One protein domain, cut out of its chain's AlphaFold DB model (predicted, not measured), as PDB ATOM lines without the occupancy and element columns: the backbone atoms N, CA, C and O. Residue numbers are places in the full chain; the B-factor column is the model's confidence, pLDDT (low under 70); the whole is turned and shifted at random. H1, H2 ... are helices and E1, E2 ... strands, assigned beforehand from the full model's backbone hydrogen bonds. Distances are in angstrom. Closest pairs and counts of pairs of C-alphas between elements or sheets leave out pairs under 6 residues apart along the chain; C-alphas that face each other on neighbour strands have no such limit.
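Overview. This is residues 14 to 107 of the 225 residues of an uncharacterized protein of viral metagenome (UniProt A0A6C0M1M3). A twisted four-stranded antiparallel sheet, E2-E1-E4-E5, forms a wall, with the short strand pair E3-E6 and helix H1 loosely over one face, H1 crossing near one end. H2 and H3 lie at opposite ends of the long axis. The printed part has 94 residues, in the order E1 E2 E3 H1 H2 E4 E5 E6 H3, of mixed class. It is only just compact, close to loose, with a radius of gyration of the C-alphas of 14.4 A, and spans 44 by 24 by 19 A.

Arrangement. In the larger sheet, E1, residues 14 to 20, is antiparallel to E4, residues 73 to 79, with N 18 and O 75 2.8 A apart, within hydrogen-bond range. E2, residues 25 to 27, forms a hairpin with E1, N 26 to O 19 being 2.9 A. E5, residues 84 to 90, forms a hairpin with E4, N 87 to O 76 being 2.9 A. H1, residues 44 to 53, is on this sheet at a height of 9.5 A and runs across the strands, at 65 degrees to E1 on the local plane; its closest C-alpha pair with E1 is Ile 19 and Tyr 48, 7.3 A. E3, residues 40 to 43, is antiparallel to E6, residues 94 to 97, with N 95 and O 42 2.8 A apart. The closest C-alphas of E5 and E6 are those of Tyr 89 and Val 95, 7.3 A. H2, residues 61 to 65, and H3, residues 102 to 107, are not on the larger sheet and are apart. In H1, H2 and H3 every O i to N i+4 pair is within hydrogen-bond range.

Along the chain. E1 begins at C-alpha 14, (130.828, 158.963, 171.239), and is 16.7 A long; E4 is 19.7 A, E5 20.6 A and H1 14.5 A. H3 ends at C-alpha 107, (119.876, 143.293, 178.698).

Size, cuts and confidence. The C-alphas of Asp 62 and Thr 102 are farthest apart, 44.4 A. The printed part has no cut; the link from E2 to E3, residues 28 to 39, is long. Mean pLDDT of the printed part is 73.4, and residues 56 to 72 and 102 to 107 are among those under 70.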
ATOM      1  N   ILE A  14     130.178 158.800 172.542       81.12
ATOM      2  CA  ILE A  14     130.828 158.963 171.239       81.12
ATOM      3  C   ILE A  14     130.716 160.448 170.908       81.12
ATOM      4  O   ILE A  14     129.607 160.959 170.773       81.12
ATOM      5  N   THR A  15     131.850 161.137 170.833       80.81
ATOM      6  CA  THR A  15     131.904 162.599 170.681       80.81
ATOM      7  C   THR A  15     131.971 163.016 169.222       80.81
ATOM      8  O   THR A  15     131.419 164.047 168.847       80.81
ATOM      9  N   VAL A  16     132.631 162.212 168.386       82.50
ATOM     10  CA  VAL A  16     132.780 162.475 166.953       82.50
ATOM     11  C   VAL A  16     132.654 161.168 166.197       82.50
ATOM     12  O   VAL A  16     133.274 160.171 166.564       82.50
ATOM     13  N   ALA A  17     131.911 161.177 165.092       81.69
ATOM     14  CA  ALA A  17     131.987 160.095 164.132       81.69
ATOM     15  C   ALA A  17     131.856 160.598 162.702       81.69
ATOM     16  O   ALA A  17     130.905 161.290 162.356       81.69
ATOM     17  N   GLN A  18     132.822 160.254 161.862       83.81
ATOM     18  CA  GLN A  18     132.960 160.830 160.534       83.81
ATOM     19  C   GLN A  18     133.305 159.766 159.504       83.81
ATOM     20  O   GLN A  18     134.118 158.878 159.751       83.81
ATOM     21  N   ILE A  19     132.751 159.905 158.304       82.00
ATOM     22  CA  ILE A  19     133.255 159.214 157.120       82.00
ATOM     23  C   ILE A  19     134.214 160.163 156.409       82.00
ATOM     24  O   ILE A  19     133.816 161.240 155.961       82.00
ATOM     25  N   LYS A  20     135.479 159.755 156.317       77.81
ATOM     26  CA  LYS A  20     136.544 160.476 155.618       77.81
ATOM     27  C   LYS A  20     136.807 159.790 154.279       77.81
ATOM     28  O   LYS A  20     137.172 158.613 154.239       77.81
ATOM     29  N   THR A  21     136.609 160.521 153.189       73.56
ATOM     30  CA  THR A  21     137.021 160.128 151.833       73.56
ATOM     31  C   THR A  21     138.222 160.973 151.403       73.56
ATOM     32  O   THR A  21     138.712 161.811 152.160       73.56
ATOM     33  N   ALA A  22     138.728 160.772 150.184       68.50
ATOM     34  CA  ALA A  22     139.856 161.550 149.672       68.50
ATOM     35  C   ALA A  22     139.568 163.056 149.515       68.50
ATOM     36  O   ALA A  22     140.509 163.846 149.474       68.50
ATOM     37  N   LYS A  23     138.293 163.456 149.407       70.31
ATOM     38  CA  LYS A  23     137.896 164.857 149.174       70.31
ATOM     39  C   LYS A  23     136.916 165.393 150.214       70.31
ATOM     40  O   LYS A  23     136.895 166.598 150.437       70.31
ATOM     41  N   ASP A  24     136.150 164.519 150.862       72.56
ATOM     42  CA  ASP A  24     135.076 164.915 151.763       72.56
ATOM     43  C   ASP A  24     135.278 164.339 153.166       72.56
ATOM     44  O   ASP A  24     135.831 163.257 153.367       72.56
ATOM     45  N   THR A  25     134.783 165.064 154.162       78.94
ATOM     46  CA  THR A  25     134.609 164.564 155.526       78.94
ATOM     47  C   THR A  25     133.175 164.848 155.932       78.94
ATOM     48  O   THR A  25     132.756 166.005 155.939       78.94
ATOM     49  N   VAL A  26     132.416 163.797 156.229       80.94
ATOM     50  CA  VAL A  26     130.993 163.902 156.569       80.94
ATOM     51  C   VAL A  26     130.776 163.403 157.986       80.94
ATOM     52  O   VAL A  26     131.166 162.283 158.306       80.94
ATOM     53  N   ASP A  27     130.135 164.225 158.812       83.06
ATOM     54  CA  ASP A  27     129.685 163.832 160.147       83.06
ATOM     55  C   ASP A  27     128.494 162.868 160.045       83.06
ATOM     56  O   ASP A  27     127.525 163.109 159.319       83.06
ATOM     57  N   VAL A  28     128.606 161.742 160.742       82.31
ATOM     58  CA  VAL A  28     127.641 160.637 160.741       82.31
ATOM     59  C   VAL A  28     127.244 160.217 162.151       82.31
ATOM     60  O   VAL A  28     126.678 159.135 162.314       82.31
ATOM     61  N   LEU A  29     127.503 161.049 163.164       81.69
ATOM     62  CA  LEU A  29     127.176 160.741 164.559       81.69
ATOM     63  C   LEU A  29     125.706 160.321 164.740       81.69
ATOM     64  O   LEU A  29     125.421 159.324 165.399       81.69
ATOM     65  N   ASP A  30     124.783 161.003 164.056       79.31
ATOM     66  CA  ASP A  30     123.340 160.715 164.101       79.31
ATOM     67  C   ASP A  30     122.937 159.375 163.456       79.31
ATOM     68  O   ASP A  30     121.815 158.899 163.648       79.31
ATOM     69  N   LEU A  31     123.816 158.776 162.649       76.38
ATOM     70  CA  LEU A  31     123.562 157.511 161.952       76.38
ATOM     71  C   LEU A  31     124.056 156.293 162.741       76.38
ATOM     72  O   LEU A  31     123.798 155.158 162.333       76.38
ATOM     73  N   ILE A  32     124.754 156.512 163.855       79.69
ATOM     74  CA  ILE A  32     125.305 155.441 164.680       79.69
ATOM     75  C   ILE A  32     124.241 154.958 165.666       79.69
ATOM     76  O   ILE A  32     123.562 155.768 166.305       79.69
ATOM     77  N   PRO A  33     124.065 153.635 165.823       79.12
ATOM     78  CA  PRO A  33     123.149 153.112 166.819       79.12
ATOM     79  C   PRO A  33     123.574 153.522 168.231       79.12
ATOM     80  O   PRO A  33     124.754 153.548 168.576       79.12
ATOM     81  N   LYS A  34     122.579 153.812 169.071       78.81
ATOM     82  CA  LYS A  34     122.801 154.212 170.463       78.81
ATOM     83  C   LYS A  34     123.533 153.126 171.255       78.81
ATOM     84  O   LYS A  34     123.326 151.933 171.039       78.81
ATOM     85  N   LEU A  35     124.317 153.569 172.236       78.06
ATOM     86  CA  LEU A  35     125.008 152.715 173.201       78.06
ATOM     87  C   LEU A  35     124.023 151.791 173.929       78.06
ATOM     88  O   LEU A  35     123.059 152.255 174.540       78.06
ATOM     89  N   CYS A  36     124.299 150.485 173.913       75.75
ATOM     90  CA  CYS A  36     123.566 149.493 174.698       75.75
ATOM     91  C   CYS A  36     124.494 148.944 175.781       75.75
ATOM     92  O   CYS A  36     125.398 148.155 175.511       75.75
ATOM     93  N   GLY A  37     124.300 149.392 177.023       69.88
ATOM     94  CA  GLY A  37     125.044 148.865 178.169       69.88
ATOM     95  C   GLY A  37     126.561 149.079 178.111       69.88
ATOM     96  O   GLY A  37     127.302 148.257 178.647       69.88
ATOM     97  N   GLY A  38     127.016 150.156 177.465       70.50
ATOM     98  CA  GLY A  38     128.437 150.495 177.320       70.50
ATOM     99  C   GLY A  38     129.106 149.977 176.044       70.50
ATOM    100  O   GLY A  38     130.301 150.188 175.876       70.50
ATOM    101  N   VAL A  39     128.356 149.327 175.145       79.75
ATOM    102  CA  VAL A  39     128.865 148.861 173.846       79.75
ATOM    103  C   VAL A  39     128.057 149.462 172.711       79.75
ATOM    104  O   VAL A  39     126.829 149.579 172.796       79.75
ATOM    105  N   VAL A  40     128.744 149.777 171.619       80.38
ATOM    106  CA  VAL A  40     128.136 150.070 170.320       80.38
ATOM    107  C   VAL A  40     128.662 149.073 169.295       80.38
ATOM    108  O   VAL A  40     129.870 148.874 169.172       80.38
ATOM    109  N   LYS A  41     127.740 148.431 168.570       79.19
ATOM    110  CA  LYS A  41     128.050 147.511 167.471       79.19
ATOM    111  C   LYS A  41     127.304 147.935 166.219       79.19
ATOM    112  O   LYS A  41     126.084 148.079 166.265       79.19
ATOM    113  N   PHE A  42     128.020 148.111 165.117       79.12
ATOM    114  CA  PHE A  42     127.423 148.403 163.815       79.12
ATOM    115  C   PHE A  42     128.348 148.016 162.671       79.12
ATOM    116  O   PHE A  42     129.553 147.843 162.833       79.12
ATOM    117  N   GLU A  43     127.763 147.908 161.487       77.94
ATOM    118  CA  GLU A  43     128.496 147.785 160.235       77.94
ATOM    119  C   GLU A  43     128.668 149.176 159.622       77.94
ATOM    120  O   GLU A  43     127.729 149.976 159.604       77.94
ATOM    121  N   VAL A  44     129.862 149.478 159.112       76.75
ATOM    122  CA  VAL A  44     130.142 150.786 158.495       76.75
ATOM    123  C   VAL A  44     129.463 150.909 157.124       76.75
ATOM    124  O   VAL A  44     129.025 151.995 156.738       76.75
ATOM    125  N   GLN A  45     129.313 149.794 156.404       77.56
ATOM    126  CA  GLN A  45     128.777 149.765 155.042       77.56
ATOM    127  C   GLN A  45     127.367 150.382 154.916       77.56
ATOM    128  O   GLN A  45     127.196 151.262 154.067       77.56
ATOM    129  N   PRO A  46     126.364 150.034 155.752       79.25
ATOM    130  CA  PRO A  46     125.053 150.686 155.705       79.25
ATOM    131  C   PRO A  46     125.103 152.200 155.956       79.25
ATOM    132  O   PRO A  46     124.356 152.947 155.322       79.25
ATOM    133  N   ILE A  47     125.983 152.668 156.848       78.88
ATOM    134  CA  ILE A  47     126.150 154.102 157.142       78.88
ATOM    135  C   ILE A  47     126.709 154.813 155.907       78.88
ATOM    136  O   ILE A  47     126.154 155.820 155.463       78.88
ATOM    137  N   TYR A  48     127.745 154.243 155.288       77.69
ATOM    138  CA  TYR A  48     128.322 154.760 154.049       77.69
ATOM    139  C   TYR A  48     127.293 154.835 152.908       77.69
ATOM    140  O   TYR A  48     127.177 155.867 152.238       77.69
ATOM    141  N   THR A  49     126.474 153.793 152.727       78.81
ATOM    142  CA  THR A  49     125.392 153.799 151.733       78.81
ATOM    143  C   THR A  49     124.379 154.913 152.000       78.81
ATOM    144  O   THR A  49     123.996 155.617 151.068       78.81
ATOM    145  N   GLN A  50     123.981 155.144 153.254       78.31
ATOM    146  CA  GLN A  50     123.038 156.219 153.584       78.31
ATOM    147  C   GLN A  50     123.600 157.613 153.292       78.31
ATOM    148  O   GLN A  50     122.883 158.467 152.764       78.31
ATOM    149  N   VAL A  51     124.878 157.848 153.591       78.81
ATOM    150  CA  VAL A  51     125.555 159.116 153.278       78.81
ATOM    151  C   VAL A  51     125.602 159.354 151.764       78.81
ATOM    152  O   VAL A  51     125.324 160.465 151.297       78.81
ATOM    153  N   ARG A  52     125.853 158.295 150.984       74.00
ATOM    154  CA  ARG A  52     125.792 158.317 149.515       74.00
ATOM    155  C   ARG A  52     124.391 158.618 148.989       74.00
ATOM    156  O   ARG A  52     124.238 159.493 148.140       74.00
ATOM    157  N   THR A  53     123.359 157.953 149.510       76.19
ATOM    158  CA  THR A  53     121.963 158.192 149.101       76.19
ATOM    159  C   THR A  53     121.522 159.627 149.391       76.19
ATOM    160  O   THR A  53     120.806 160.226 148.590       76.19
ATOM    161  N   LYS A  54     122.000 160.212 150.496       76.38
ATOM    162  CA  LYS A  54     121.749 161.616 150.854       76.38
ATOM    163  C   LYS A  54     122.568 162.624 150.031       76.38
ATOM    164  O   LYS A  54     122.402 163.822 150.236       76.38
ATOM    165  N   LYS A  55     123.406 162.166 149.087       70.94
ATOM    166  CA  LYS A  55     124.277 162.990 148.225       70.94
ATOM    167  C   LYS A  55     125.186 163.945 149.008       70.94
ATOM    168  O   LYS A  55     125.453 165.056 148.564       70.94
ATOM    169  N   LEU A  56     125.650 163.505 150.174       68.69
ATOM    170  CA  LEU A  56     126.557 164.285 151.021       68.69
ATOM    171  C   LEU A  56     128.029 164.135 150.603       68.69
ATOM    172  O   LEU A  56     128.873 164.874 151.093       68.69
ATOM    173  N   LEU A  57     128.327 163.188 149.707       67.88
ATOM    174  CA  LEU A  57     129.659 162.948 149.153       67.88
ATOM    175  C   LEU A  57     129.730 163.451 147.714       67.88
ATOM    176  O   LEU A  57     128.834 163.181 146.908       67.88
ATOM    177  N   THR A  58     130.812 164.156 147.406       67.69
ATOM    178  CA  THR A  58     131.138 164.689 146.082       67.69
ATOM    179  C   THR A  58     132.055 163.757 145.284       67.69
ATOM    180  O   THR A  58     132.082 163.854 144.056       67.69
ATOM    181  N   THR A  59     132.755 162.819 145.939       66.56
ATOM    182  CA  THR A  59     133.517 161.748 145.262       66.56
ATOM    183  C   THR A  59     132.606 160.769 144.526       66.56
ATOM    184  O   THR A  59     131.451 160.584 144.903       66.56
ATOM    185  N   SER A  60     133.090 160.100 143.473       67.56
ATOM    186  CA  SER A  60     132.364 158.991 142.821       67.56
ATOM    187  C   SER A  60     132.657 157.650 143.511       67.56
ATOM    188  O   SER A  60     133.606 157.543 144.282       67.56
ATOM    189  N   GLU A  61     131.824 156.626 143.308       66.19
ATOM    190  CA  GLU A  61     132.035 155.311 143.946       66.19
ATOM    191  C   GLU A  61     133.294 154.603 143.413       66.19
ATOM    192  O   GLU A  61     133.958 153.874 144.148       66.19
ATOM    193  N   ASP A  62     133.654 154.865 142.155       64.00
ATOM    194  CA  ASP A  62     134.856 154.327 141.516       64.00
ATOM    195  C   ASP A  62     136.137 155.012 142.020       64.00
ATOM    196  O   ASP A  62     137.165 154.349 142.172       64.00
ATOM    197  N   GLU A  63     136.069 156.312 142.344       62.53
ATOM    198  CA  GLU A  63     137.160 157.051 143.004       62.53
ATOM    199  C   GLU A  63     137.427 156.516 144.419       62.53
ATOM    200  O   GLU A  63     138.579 156.412 144.830       62.53
ATOM    201  N   ASP A  64     136.375 156.116 145.137       58.91
ATOM    202  CA  ASP A  64     136.468 155.581 146.500       58.91
ATOM    203  C   ASP A  64     136.958 154.114 146.543       58.91
ATOM    204  O   ASP A  64     137.423 153.641 147.585       58.91
ATOM    205  N   LYS A  65     136.860 153.387 145.416       56.50
ATOM    206  CA  LYS A  65     137.289 151.982 145.255       56.50
ATOM    207  C   LYS A  65     138.681 151.826 144.636       56.50
ATOM    208  O   LYS A  65     139.289 150.764 144.787       56.50
ATOM    209  N   GLN A  66     139.201 152.837 143.936       57.34
ATOM    210  CA  GLN A  66     140.572 152.804 143.427       57.34
ATOM    211  C   GLN A  66     141.566 152.950 144.585       57.34
ATOM    212  O   GLN A  66     141.519 153.898 145.360       57.34
ATOM    213  N   ALA A  67     142.473 151.979 144.708       47.84
ATOM    214  CA  ALA A  67     143.476 151.912 145.762       47.84
ATOM    215  C   ALA A  67     144.413 153.138 145.741       47.84
ATOM    216  O   ALA A  67     145.427 153.159 145.048       47.84
ATOM    217  N   GLY A  68     144.071 154.145 146.538       45.91
ATOM    218  CA  GLY A  68     144.859 155.336 146.824       45.91
ATOM    219  C   GLY A  68     144.368 155.927 148.141       45.91
ATOM    220  O   GLY A  68     143.169 156.016 148.380       45.91
ATOM    221  N   PHE A  69     145.287 156.237 149.051       44.66
ATOM    222  CA  PHE A  69     144.939 156.720 150.383       44.66
ATOM    223  C   PHE A  69     144.230 158.090 150.315       44.66
ATOM    224  O   PHE A  69     144.720 158.963 149.596       44.66
ATOM    225  N   PRO A  70     143.166 158.319 151.108       51.09
ATOM    226  CA  PRO A  70     142.463 157.354 151.947       51.09
ATOM    227  C   PRO A  70     141.334 156.656 151.169       51.09
ATOM    228  O   PRO A  70     140.338 157.277 150.802       51.09
ATOM    229  N   ALA A  71     141.457 155.335 150.995       61.62
ATOM    230  CA  ALA A  71     140.293 154.478 150.787       61.62
ATOM    231  C   ALA A  71     139.351 154.721 151.971       61.62
ATOM    232  O   ALA A  71     139.830 154.665 153.101       61.62
ATOM    233  N   VAL A  72     138.085 155.048 151.706       62.41
ATOM    234  CA  VAL A  72     137.074 155.509 152.677       62.41
ATOM    235  C   VAL A  72     137.290 154.938 154.084       62.41
ATOM    236  O   VAL A  72     137.282 153.720 154.278       62.41
ATOM    237  N   GLN A  73     137.491 155.825 155.060       74.00
ATOM    238  CA  GLN A  73     137.732 155.456 156.455       74.00
ATOM    239  C   GLN A  73     136.621 156.007 157.335       74.00
ATOM    240  O   GLN A  73     136.233 157.172 157.224       74.00
ATOM    241  N   PHE A  74     136.123 155.166 158.228       78.62
ATOM    242  CA  PHE A  74     135.246 155.586 159.304       78.62
ATOM    243  C   PHE A  74     136.102 155.952 160.512       78.62
ATOM    244  O   PHE A  74     136.837 155.124 161.038       78.62
ATOM    245  N   TYR A  75     136.035 157.209 160.911       82.31
ATOM    246  CA  TYR A  75     136.778 157.782 162.021       82.31
ATOM    247  C   TYR A  75     135.831 158.002 163.192       82.31
ATOM    248  O   TYR A  75     134.756 158.573 163.005       82.31
ATOM    249  N   VAL A  76     136.230 157.586 164.389       82.81
ATOM    250  CA  VAL A  76     135.419 157.745 165.596       82.81
ATOM    251  C   VAL A  76     136.275 158.192 166.768       82.81
ATOM    252  O   VAL A  76     137.365 157.669 166.998       82.81
ATOM    253  N   GLU A  77     135.753 159.152 167.521       83.88
ATOM    254  CA  GLU A  77     136.269 159.538 168.827       83.88
ATOM    255  C   GLU A  77     135.244 159.151 169.885       83.88
ATOM    256  O   GLU A  77     134.052 159.460 169.770       83.88
ATOM    257  N   TYR A  78     135.708 158.448 170.910       80.81
ATOM    258  CA  TYR A  78     134.870 157.982 172.005       80.81
ATOM    259  C   TYR A  78     135.577 158.160 173.340       80.81
ATOM    260  O   TYR A  78     136.802 158.222 173.413       80.81
ATOM    261  N   THR A  79     134.790 158.242 174.406       80.88
ATOM    262  CA  THR A  79     135.295 158.322 175.776       80.88
ATOM    263  C   THR A  79     134.905 157.061 176.532       80.88
ATOM    264  O   THR A  79     133.719 156.711 176.620       80.88
ATOM    265  N   ASP A  80     135.892 156.375 177.092       79.88
ATOM    266  CA  ASP A  80     135.693 155.262 178.015       79.88
ATOM    267  C   ASP A  80     136.155 155.646 179.435       79.88
ATOM    268  O   ASP A  80     136.229 156.826 179.785       79.88
ATOM    269  N   LYS A  81     136.380 154.658 180.308       73.62
ATOM    270  CA  LYS A  81     136.803 154.913 181.692       73.62
ATOM    271  C   LYS A  81     138.248 155.402 181.819       73.62
ATOM    272  O   LYS A  81     138.580 155.959 182.866       73.62
ATOM    273  N   GLU A  82     139.088 155.160 180.821       73.81
ATOM    274  CA  GLU A  82     140.507 155.522 180.820       73.81
ATOM    275  C   GLU A  82     140.758 156.867 180.135       73.81
ATOM    276  O   GLU A  82     141.723 157.557 180.478       73.81
ATOM    277  N   GLY A  83     139.858 157.300 179.253       76.50
ATOM    278  CA  GLY A  83     139.866 158.654 178.715       76.50
ATOM    279  C   GLY A  83     139.262 158.751 177.324       76.50
ATOM    280  O   GLY A  83     138.373 157.989 176.956       76.50
ATOM    281  N   GLY A  84     139.717 159.752 176.570       80.00
ATOM    282  CA  GLY A  84     139.347 159.941 175.171       80.00
ATOM    283  C   GLY A  84     140.224 159.093 174.253       80.00
ATOM    284  O   GLY A  84     141.451 159.148 174.340       80.00
ATOM    285  N   HIS A  85     139.584 158.352 173.357       79.44
ATOM    286  CA  HIS A  85     140.204 157.463 172.386       79.44
ATOM    287  C   HIS A  85     139.778 157.840 170.972       79.44
ATOM    288  O   HIS A  85     138.690 158.372 170.739       79.44
ATOM    289  N   THR A  86     140.649 157.532 170.019       79.12
ATOM    290  CA  THR A  86     140.441 157.796 168.601       79.12
ATOM    291  C   THR A  86     140.777 156.541 167.818       79.12
ATOM    292  O   THR A  86     141.894 156.041 167.916       79.12
ATOM    293  N   ASP A  87     139.827 156.065 167.019       78.31
ATOM    294  CA  ASP A  87     139.993 154.883 166.178       78.31
ATOM    295  C   ASP A  87     139.562 155.165 164.731       78.31
ATOM    296  O   ASP A  87     138.711 156.017 164.446       78.31
ATOM    297  N   SER A  88     140.151 154.419 163.795       77.12
ATOM    298  CA  SER A  88     139.811 154.468 162.373       77.12
ATOM    299  C   SER A  88     139.585 153.065 161.817       77.12
ATOM    300  O   SER A  88     140.445 152.197 161.968       77.12
ATOM    301  N   TYR A  89     138.471 152.875 161.120       74.00
ATOM    302  CA  TYR A  89     138.016 151.598 160.577       74.00
ATOM    303  C   TYR A  89     137.818 151.677 159.068       74.00
ATOM    304  O   TYR A  89     137.544 152.745 158.508       74.00
ATOM    305  N   LYS A  90     137.910 150.531 158.396       76.19
ATOM    306  CA  LYS A  90     137.565 150.428 156.970       76.19
ATOM    307  C   LYS A  90     136.060 150.240 156.788       76.19
ATOM    308  O   LYS A  90     135.382 149.683 157.646       76.19
ATOM    309  N   THR A  91     135.538 150.608 155.620       68.38
ATOM    310  CA  THR A  91     134.100 150.497 155.303       68.38
ATOM    311  C   THR A  91     133.548 149.069 155.375       68.38
ATOM    312  O   THR A  91     132.364 148.874 155.633       68.38
ATOM    313  N   THR A  92     134.398 148.061 155.163       67.19
ATOM    314  CA  THR A  92     134.018 146.639 155.194       67.19
ATOM    315  C   THR A  92     134.049 146.021 156.592       67.19
ATOM    316  O   THR A  92     133.738 144.842 156.733       67.19
ATOM    317  N   GLU A  93     134.486 146.758 157.612       68.12
ATOM    318  CA  GLU A  93     134.658 146.227 158.963       68.12
ATOM    319  C   GLU A  93     133.388 146.422 159.803       68.12
ATOM    320  O   GLU A  93     132.678 147.427 159.706       68.12
ATOM    321  N   THR A  94     133.100 145.434 160.651       73.88
ATOM    322  CA  THR A  94     132.116 145.573 161.725       73.88
ATOM    323  C   THR A  94     132.803 146.230 162.912       73.88
ATOM    324  O   THR A  94     133.758 145.687 163.470       73.88
ATOM    325  N   VAL A  95     132.302 147.389 163.320       74.88
ATOM    326  CA  VAL A  95     132.842 148.155 164.439       74.88
ATOM    327  C   VAL A  95     132.179 147.675 165.722       74.88
ATOM    328  O   VAL A  95     130.953 147.659 165.837       74.88
ATOM    329  N   THR A  96     132.996 147.261 166.689       78.12
ATOM    330  CA  THR A  96     132.573 147.007 168.070       78.12
ATOM    331  C   THR A  96     133.401 147.898 168.981       78.12
ATOM    332  O   THR A  96     134.604 147.689 169.108       78.12
ATOM    333  N   LEU A  97     132.752 148.886 169.594       76.12
ATOM    334  CA  LEU A  97     133.374 149.832 170.518       76.12
ATOM    335  C   LEU A  97     132.897 149.544 171.938       76.12
ATOM    336  O   LEU A  97     131.688 149.497 172.185       76.12
ATOM    337  N   GLY A  98     133.850 149.399 172.856       73.12
ATOM    338  CA  GLY A  98     133.593 149.206 174.279       73.12
ATOM    339  C   GLY A  98     133.310 147.775 174.713       73.12
ATOM    340  O   GLY A  98     133.143 146.851 173.913       73.12
ATOM    341  N   GLU A  99     133.185 147.627 176.028       75.31
ATOM    342  CA  GLU A  99     132.788 146.393 176.699       75.31
ATOM    343  C   GLU A  99     131.459 146.547 177.444       75.31
ATOM    344  O   GLU A  99     131.118 147.604 177.974       75.31
ATOM    345  N   TYR A 100     130.683 145.464 177.517       73.81
ATOM    346  CA  TYR A 100     129.403 145.506 178.215       73.81
ATOM    347  C   TYR A 100     129.625 145.632 179.720       73.81
ATOM    348  O   TYR A 100     130.281 144.785 180.332       73.81
ATOM    349  N   ASN A 101     128.971 146.612 180.341       74.12
ATOM    350  CA  ASN A 101     128.795 146.608 181.787       74.12
ATOM    351  C   ASN A 101     127.880 145.438 182.211       74.12
ATOM    352  O   ASN A 101     127.171 144.853 181.390       74.12
ATOM    353  N   THR A 102     127.871 145.075 183.496       68.94
ATOM    354  CA  THR A 102     127.132 143.897 183.997       68.94
ATOM    355  C   THR A 102     125.645 143.913 183.617       68.94
ATOM    356  O   THR A 102     125.088 142.884 183.250       68.94
ATOM    357  N   TRP A 103     125.007 145.085 183.633       65.88
ATOM    358  CA  TRP A 103     123.610 145.247 183.217       65.88
ATOM    359  C   TRP A 103     123.421 145.142 181.701       65.88
ATOM    360  O   TRP A 103     122.449 144.552 181.236       65.88
ATOM    361  N   GLY A 104     124.371 145.656 180.928       65.69
ATOM    362  CA  GLY A 104     124.450 145.537 179.479       65.69
ATOM    363  C   GLY A 104     124.603 144.094 179.031       65.69
ATOM    364  O   GLY A 104     123.946 143.677 178.083       65.69
ATOM    365  N   GLN A 105     125.390 143.299 179.759       67.25
ATOM    366  CA  GLN A 105     125.506 141.866 179.497       67.25
ATOM    367  C   GLN A 105     124.159 141.158 179.673       67.25
ATOM    368  O   GLN A 105     123.834 140.274 178.888       67.25
ATOM    369  N   ILE A 106     123.356 141.567 180.655       62.09
ATOM    370  CA  ILE A 106     122.035 140.980 180.903       62.09
ATOM    371  C   ILE A 106     121.014 141.451 179.854       62.09
ATOM    372  O   ILE A 106     120.269 140.640 179.325       62.09
ATOM    373  N   LEU A 107     120.961 142.742 179.525       68.12
ATOM    374  CA  LEU A 107     119.876 143.293 178.698       68.12
ATOM    375  C   LEU A 107     120.165 143.279 177.193       68.12
ATOM    376  O   LEU A 107     119.251 143.105 176.392       68.12
TER     377      LEU A 107